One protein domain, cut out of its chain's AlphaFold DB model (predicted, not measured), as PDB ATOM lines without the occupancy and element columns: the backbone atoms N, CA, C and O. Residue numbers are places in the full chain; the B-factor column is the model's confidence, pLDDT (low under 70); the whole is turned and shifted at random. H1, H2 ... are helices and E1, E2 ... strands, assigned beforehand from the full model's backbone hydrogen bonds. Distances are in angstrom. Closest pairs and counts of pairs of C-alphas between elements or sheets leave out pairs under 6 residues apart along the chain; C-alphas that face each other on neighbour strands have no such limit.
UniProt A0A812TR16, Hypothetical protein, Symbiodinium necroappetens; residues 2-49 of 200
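This is residues 2 to 49 of the 200 residues of the protein "Hypothetical protein" of Symbiodinium necroappetens (UniProt A0A812TR16). A small two-stranded hairpin, E1 and E2, lies toward one end of a loose, flat model, and the helices H1 and H2 form a tail toward the other; residues 2 to 18, with no named element, loop beside the hairpin. The printed part has 48 residues, ordered E1, E2, H1, H2; the sheet is antiparallel and the class mixed, with under half of the residues in named elements. The radius of gyration of the C-alphas is 12.7 A; the spans are 41 by 22 by 12 A.

E1, residues 19 to 22, spans 9.7 A from C-alpha 19 at (4.021, 11.921, 13.629). E2, residues 25 to 28, spans 10.0 A. H1, residues 34 to 41, spans 10.6 A; H2, residues 43 to 46, spans 6.0 A and ends at C-alpha 46 (11.372, 12.917, -11.447).

E1 and E2 form an antiparallel hairpin at 149 degrees, with N 20 and O 27 within hydrogen-bond range at 2.8 A. H1 and H2 only just touch, only at the corner, with 3 pairs of C-alphas within 8 A; the closest, Val 39 and Ala 45, are 6.6 A apart. E1 is apart from both helices, and E2 from H2. Every O i to N i+4 pair in H1 is within range; H2 is too short for one.

The farthest C-alphas, Asn 24 and Arg 49, are 42.4 A apart. The printed part has no cut, and the three links are tight. Mean pLDDT of the printed part is 70.4; residues 38 to 49 are among those under 70.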
ATOM      1  N   ASN A   2       9.962  22.691  12.238       66.38
ATOM      2  CA  ASN A   2       9.995  21.496  13.055       66.38
ATOM      3  C   ASN A   2      10.418  21.902  14.471       66.38
ATOM      4  O   ASN A   2      11.495  22.453  14.673       66.38
ATOM      5  N   GLN A   3       9.546  21.685  15.451       68.44
ATOM      6  CA  GLN A   3       9.812  22.081  16.837       68.44
ATOM      7  C   GLN A   3      10.754  21.122  17.571       68.44
ATOM      8  O   GLN A   3      11.235  21.452  18.650       68.44
ATOM      9  N   VAL A   4      11.004  19.943  16.999       68.31
ATOM     10  CA  VAL A   4      11.917  18.934  17.548       68.31
ATOM     11  C   VAL A   4      13.351  19.228  17.116       68.31
ATOM     12  O   VAL A   4      14.262  19.138  17.932       68.31
ATOM     13  N   THR A   5      13.555  19.603  15.852       67.44
ATOM     14  CA  THR A   5      14.892  19.887  15.300       67.44
ATOM     15  C   THR A   5      15.224  21.378  15.240       67.44
ATOM     16  O   THR A   5      16.389  21.734  15.115       67.44
ATOM     17  N   GLY A   6      14.228  22.263  15.334       74.25
ATOM     18  CA  GLY A   6      14.402  23.707  15.160       74.25
ATOM     19  C   GLY A   6      14.576  24.144  13.700       74.25
ATOM     20  O   GLY A   6      14.743  25.331  13.443       74.25
ATOM     21  N   GLU A   7      14.510  23.225  12.737       73.38
ATOM     22  CA  GLU A   7      14.727  23.506  11.313       73.38
ATOM     23  C   GLU A   7      13.414  23.504  10.510       73.38
ATOM     24  O   GLU A   7      12.333  23.225  11.031       73.38
ATOM     25  N   LEU A   8      13.458  23.859   9.224       73.62
ATOM     26  CA  LEU A   8      12.313  23.639   8.330       73.62
ATOM     27  C   LEU A   8      12.093  22.129   8.129       73.62
ATOM     28  O   LEU A   8      13.042  21.354   8.165       73.62
ATOM     29  N   PHE A   9      10.837  21.710   7.947       72.62
ATOM     30  CA  PHE A   9      10.523  20.298   7.713       72.62
ATOM     31  C   PHE A   9      11.182  19.825   6.418       72.62
ATOM     32  O   PHE A   9      11.005  20.450   5.370       72.62
ATOM     33  N   GLN A  10      11.922  18.725   6.504       71.12
ATOM     34  CA  GLN A  10      12.523  18.074   5.347       71.12
ATOM     35  C   GLN A  10      11.500  17.111   4.716       71.12
ATOM     36  O   GLN A  10      10.632  16.595   5.425       71.12
ATOM     37  N   PRO A  11      11.605  16.783   3.414       69.31
ATOM     38  CA  PRO A  11      10.721  15.803   2.770       69.31
ATOM     39  C   PRO A  11      10.677  14.446   3.498       69.31
ATOM     40  O   PRO A  11       9.623  13.827   3.606       69.31
ATOM     41  N   ASN A  12      11.796  14.027   4.099       70.88
ATOM     42  CA  ASN A  12      11.910  12.786   4.882       70.88
ATOM     43  C   ASN A  12      11.154  12.805   6.229       70.88
ATOM     44  O   ASN A  12      11.009  11.761   6.880       70.88
ATOM     45  N   ASP A  13      10.701  13.975   6.683       71.75
ATOM     46  CA  ASP A  13       9.895  14.124   7.900       71.75
ATOM     47  C   ASP A  13       8.395  13.969   7.622       71.75
ATOM     48  O   ASP A  13       7.624  13.722   8.548       71.75
ATOM     49  N   LEU A  14       7.988  14.069   6.353       75.69
ATOM     50  CA  LEU A  14       6.597  14.087   5.901       75.69
ATOM     51  C   LEU A  14       6.228  12.784   5.183       75.69
ATOM     52  O   LEU A  14       5.725  12.796   4.065       75.69
ATOM     53  N   ILE A  15       6.492  11.650   5.832       79.00
ATOM     54  CA  ILE A  15       6.197  10.320   5.285       79.00
ATOM     55  C   ILE A  15       5.033   9.656   6.036       79.00
ATOM     56  O   ILE A  15       4.913   9.856   7.250       79.00
ATOM     57  N   PRO A  16       4.198   8.840   5.364       80.88
ATOM     58  CA  PRO A  16       3.148   8.062   6.001       80.88
ATOM     59  C   PRO A  16       3.692   7.234   7.162       80.88
ATOM     60  O   PRO A  16       4.736   6.595   7.056       80.88
ATOM     61  N   GLY A  17       2.990   7.276   8.290       77.56
ATOM     62  CA  GLY A  17       3.381   6.616   9.532       77.56
ATOM     63  C   GLY A  17       4.245   7.463  10.471       77.56
ATOM     64  O   GLY A  17       4.424   7.063  11.621       77.56
ATOM     65  N   LYS A  18       4.747   8.637  10.051       81.00
ATOM     66  CA  LYS A  18       5.414   9.576  10.967       81.00
ATOM     67  C   LYS A  18       4.432  10.545  11.618       81.00
ATOM     68  O   LYS A  18       3.458  10.988  11.010       81.00
ATOM     69  N   VAL A  19       4.733  10.894  12.867       81.06
ATOM     70  CA  VAL A  19       4.021  11.921  13.629       81.06
ATOM     71  C   VAL A  19       4.822  13.214  13.563       81.06
ATOM     72  O   VAL A  19       5.986  13.250  13.960       81.06
ATOM     73  N   VAL A  20       4.197  14.276  13.066       83.50
ATOM     74  CA  VAL A  20       4.781  15.615  13.009       83.50
ATOM     75  C   VAL A  20       4.119  16.517  14.039       83.50
ATOM     76  O   VAL A  20       2.895  16.561  14.163       83.50
ATOM     77  N   LYS A  21       4.939  17.251  14.793       80.44
ATOM     78  CA  LYS A  21       4.462  18.205  15.793       80.44
ATOM     79  C   LYS A  21       4.428  19.602  15.196       80.44
ATOM     80  O   LYS A  21       5.467  20.162  14.840       80.44
ATOM     81  N   ILE A  22       3.228  20.158  15.081       80.94
ATOM     82  CA  ILE A  22       3.005  21.510  14.574       80.94
ATOM     83  C   ILE A  22       2.293  22.288  15.677       80.94
ATOM     84  O   ILE A  22       1.172  21.958  16.067       80.94
ATOM     85  N   TYR A  23       2.955  23.321  16.200       79.75
ATOM     86  CA  TYR A  23       2.524  24.015  17.416       79.75
ATOM     87  C   TYR A  23       2.368  23.038  18.594       79.75
ATOM     88  O   TYR A  23       3.302  22.320  18.926       79.75
ATOM     89  N   ASN A  24       1.196  23.000  19.232       80.69
ATOM     90  CA  ASN A  24       0.929  22.120  20.367       80.69
ATOM     91  C   ASN A  24       0.198  20.825  19.972       80.69
ATOM     92  O   ASN A  24      -0.247  20.090  20.849       80.69
ATOM     93  N   ASN A  25       0.063  20.566  18.667       76.44
ATOM     94  CA  ASN A  25      -0.701  19.446  18.134       76.44
ATOM     95  C   ASN A  25       0.215  18.462  17.399       76.44
ATOM     96  O   ASN A  25       1.149  18.853  16.692       76.44
ATOM     97  N   GLU A  26      -0.085  17.180  17.565       85.56
ATOM     98  CA  GLU A  26       0.619  16.070  16.932       85.56
ATOM     99  C   GLU A  26      -0.257  15.502  15.816       85.56
ATOM    100  O   GLU A  26      -1.409  15.133  16.040       85.56
ATOM    101  N   PHE A  27       0.284  15.465  14.602       82.38
ATOM    102  CA  PHE A  27      -0.413  14.990  13.416       82.38
ATOM    103  C   PHE A  27       0.272  13.732  12.905       82.38
ATOM    104  O   PHE A  27       1.463  13.751  12.601       82.38
ATOM    105  N   LEU A  28      -0.481  12.639  12.793       82.62
ATOM    106  CA  LEU A  28      -0.027  11.437  12.106       82.62
ATOM    107  C   LEU A  28      -0.240  11.627  10.605       82.62
ATOM    108  O   LEU A  28      -1.364  11.870  10.164       82.62
ATOM    109  N   ILE A  29       0.820  11.478   9.818       82.50
ATOM    110  CA  ILE A  29       0.690  11.385   8.366       82.50
ATOM    111  C   ILE A  29       0.093  10.007   8.069       82.50
ATOM    112  O   ILE A  29       0.774   8.990   8.170       82.50
ATOM    113  N   VAL A  30      -1.209   9.961   7.793       80.50
ATOM    114  CA  VAL A  30      -1.934   8.699   7.567       80.50
ATOM    115  C   VAL A  30      -1.666   8.173   6.165       80.50
ATOM    116  O   VAL A  30      -1.406   6.986   5.989       80.50
ATOM    117  N   ASP A  31      -1.707   9.063   5.177       76.75
ATOM    118  CA  ASP A  31      -1.415   8.721   3.798       76.75
ATOM    119  C   ASP A  31      -0.877   9.935   3.030       76.75
ATOM    120  O   ASP A  31      -1.035  11.079   3.460       76.75
ATOM    121  N   MET A  32      -0.229   9.668   1.901       74.31
ATOM    122  CA  MET A  32       0.194  10.673   0.929       74.31
ATOM    123  C   MET A  32      -0.710  10.613  -0.302       74.31
ATOM    124  O   MET A  32      -1.209   9.544  -0.664       74.31
ATOM    125  N   ASP A  33      -0.907  11.753  -0.962       76.81
ATOM    126  CA  ASP A  33      -1.575  11.777  -2.256       76.81
ATOM    127  C   ASP A  33      -0.758  10.991  -3.295       76.81
ATOM    128  O   ASP A  33       0.453  10.787  -3.164       76.81
ATOM    129  N   GLU A  34      -1.439  10.506  -4.331       69.25
ATOM    130  CA  GLU A  34      -0.855   9.610  -5.335       69.25
ATOM    131  C   GLU A  34       0.395  10.207  -6.008       69.25
ATOM    132  O   GLU A  34       1.321   9.480  -6.371       69.25
ATOM    133  N   TYR A  35       0.451  11.535  -6.133       60.75
ATOM    134  CA  TYR A  35       1.603  12.252  -6.669       60.75
ATOM    135  C   TYR A  35       2.806  12.189  -5.715       60.75
ATOM    136  O   TYR A  35       3.894  11.787  -6.130       60.75
ATOM    137  N   SER A  36       2.610  12.492  -4.428       70.75
ATOM    138  CA  SER A  36       3.677  12.425  -3.419       70.75
ATOM    139  C   SER A  36       4.202  11.000  -3.211       70.75
ATOM    140  O   SER A  36       5.406  10.818  -3.042       70.75
ATOM    141  N   LYS A  37       3.343   9.974  -3.319       70.69
ATOM    142  CA  LYS A  37       3.773   8.560  -3.306       70.69
ATOM    143  C   LYS A  37       4.721   8.230  -4.456       70.69
ATOM    144  O   LYS A  37       5.786   7.675  -4.214       70.69
ATOM    145  N   LYS A  38       4.378   8.626  -5.688       62.84
ATOM    146  CA  LYS A  38       5.214   8.379  -6.880       62.84
ATOM    147  C   LYS A  38       6.567   9.090  -6.806       62.84
ATOM    148  O   LYS A  38       7.571   8.535  -7.240       62.84
ATOM    149  N   VAL A  39       6.595  10.297  -6.241       65.62
ATOM    150  CA  VAL A  39       7.827  11.077  -6.027       65.62
ATOM    151  C   VAL A  39       8.694  10.476  -4.916       65.62
ATOM    152  O   VAL A  39       9.917  10.495  -5.016       65.62
ATOM    153  N   PHE A  40       8.076   9.923  -3.870       65.94
ATOM    154  CA  PHE A  40       8.783   9.320  -2.743       65.94
ATOM    155  C   PHE A  40       9.332   7.918  -3.053       65.94
ATOM    156  O   PHE A  40      10.469   7.614  -2.700       65.94
ATOM    157  N   GLU A  41       8.553   7.069  -3.730       67.25
ATOM    158  CA  GLU A  41       8.970   5.713  -4.128       67.25
ATOM    159  C   GLU A  41      10.104   5.728  -5.152       67.25
ATOM    160  O   GLU A  41      10.909   4.799  -5.216       67.25
ATOM    161  N   ASN A  42      10.178   6.788  -5.953       59.31
ATOM    162  CA  ASN A  42      11.241   6.962  -6.915       59.31
ATOM    163  C   ASN A  42      11.603   8.454  -7.008       59.31
ATOM    164  O   ASN A  42      11.059   9.165  -7.854       59.31
ATOM    165  N   PRO A  43      12.538   8.954  -6.177       54.25
ATOM    166  CA  PRO A  43      13.062  10.311  -6.341       54.25
ATOM    167  C   PRO A  43      13.702  10.493  -7.731       54.25
ATOM    168  O   PRO A  43      13.631  11.573  -8.316       54.25
ATOM    169  N   ASP A  44      14.208   9.399  -8.314       45.34
ATOM    170  CA  ASP A  44      14.671   9.297  -9.699       45.34
ATOM    171  C   ASP A  44      13.544   9.052 -10.728       45.34
ATOM    172  O   ASP A  44      13.825   8.898 -11.910       45.34
ATOM    173  N   ALA A  45      12.255   9.028 -10.361       50.06
ATOM    174  CA  ALA A  45      11.155   9.095 -11.342       50.06
ATOM    175  C   ALA A  45      10.962  10.524 -11.847       50.06
ATOM    176  O   ALA A  45      10.608  10.711 -13.010       50.06
ATOM    177  N   LEU A  46      11.237  11.527 -11.003       48.16
ATOM    178  CA  LEU A  46      11.372  12.917 -11.447       48.16
ATOM    179  C   LEU A  46      12.642  13.109 -12.288       48.16
ATOM    180  O   LEU A  46      12.629  13.880 -13.243       48.16
ATOM    181  N   LEU A  47      13.706  12.370 -11.958       45.09
ATOM    182  CA  LEU A  47      15.025  12.421 -12.592       45.09
ATOM    183  C   LEU A  47      15.337  11.163 -13.411       45.09
ATOM    184  O   LEU A  47      16.496  10.746 -13.483       45.09
ATOM    185  N   ARG A  48      14.337  10.530 -14.045       50.31
ATOM    186  CA  ARG A  48      14.607   9.414 -14.959       50.31
ATOM    187  C   ARG A  48      15.332  10.059 -16.126       50.31
ATOM    188  O   ARG A  48      14.683  10.694 -16.949       50.31
ATOM    189  N   ARG A  49      16.667  10.002 -16.075       47.97
ATOM    190  CA  ARG A  49      17.646  10.766 -16.855       47.97
ATOM    191  C   ARG A  49      17.398  10.664 -18.361       47.97
ATOM    192  O   ARG A  49      18.117   9.991 -19.084       47.97
TER     193      ARG A  49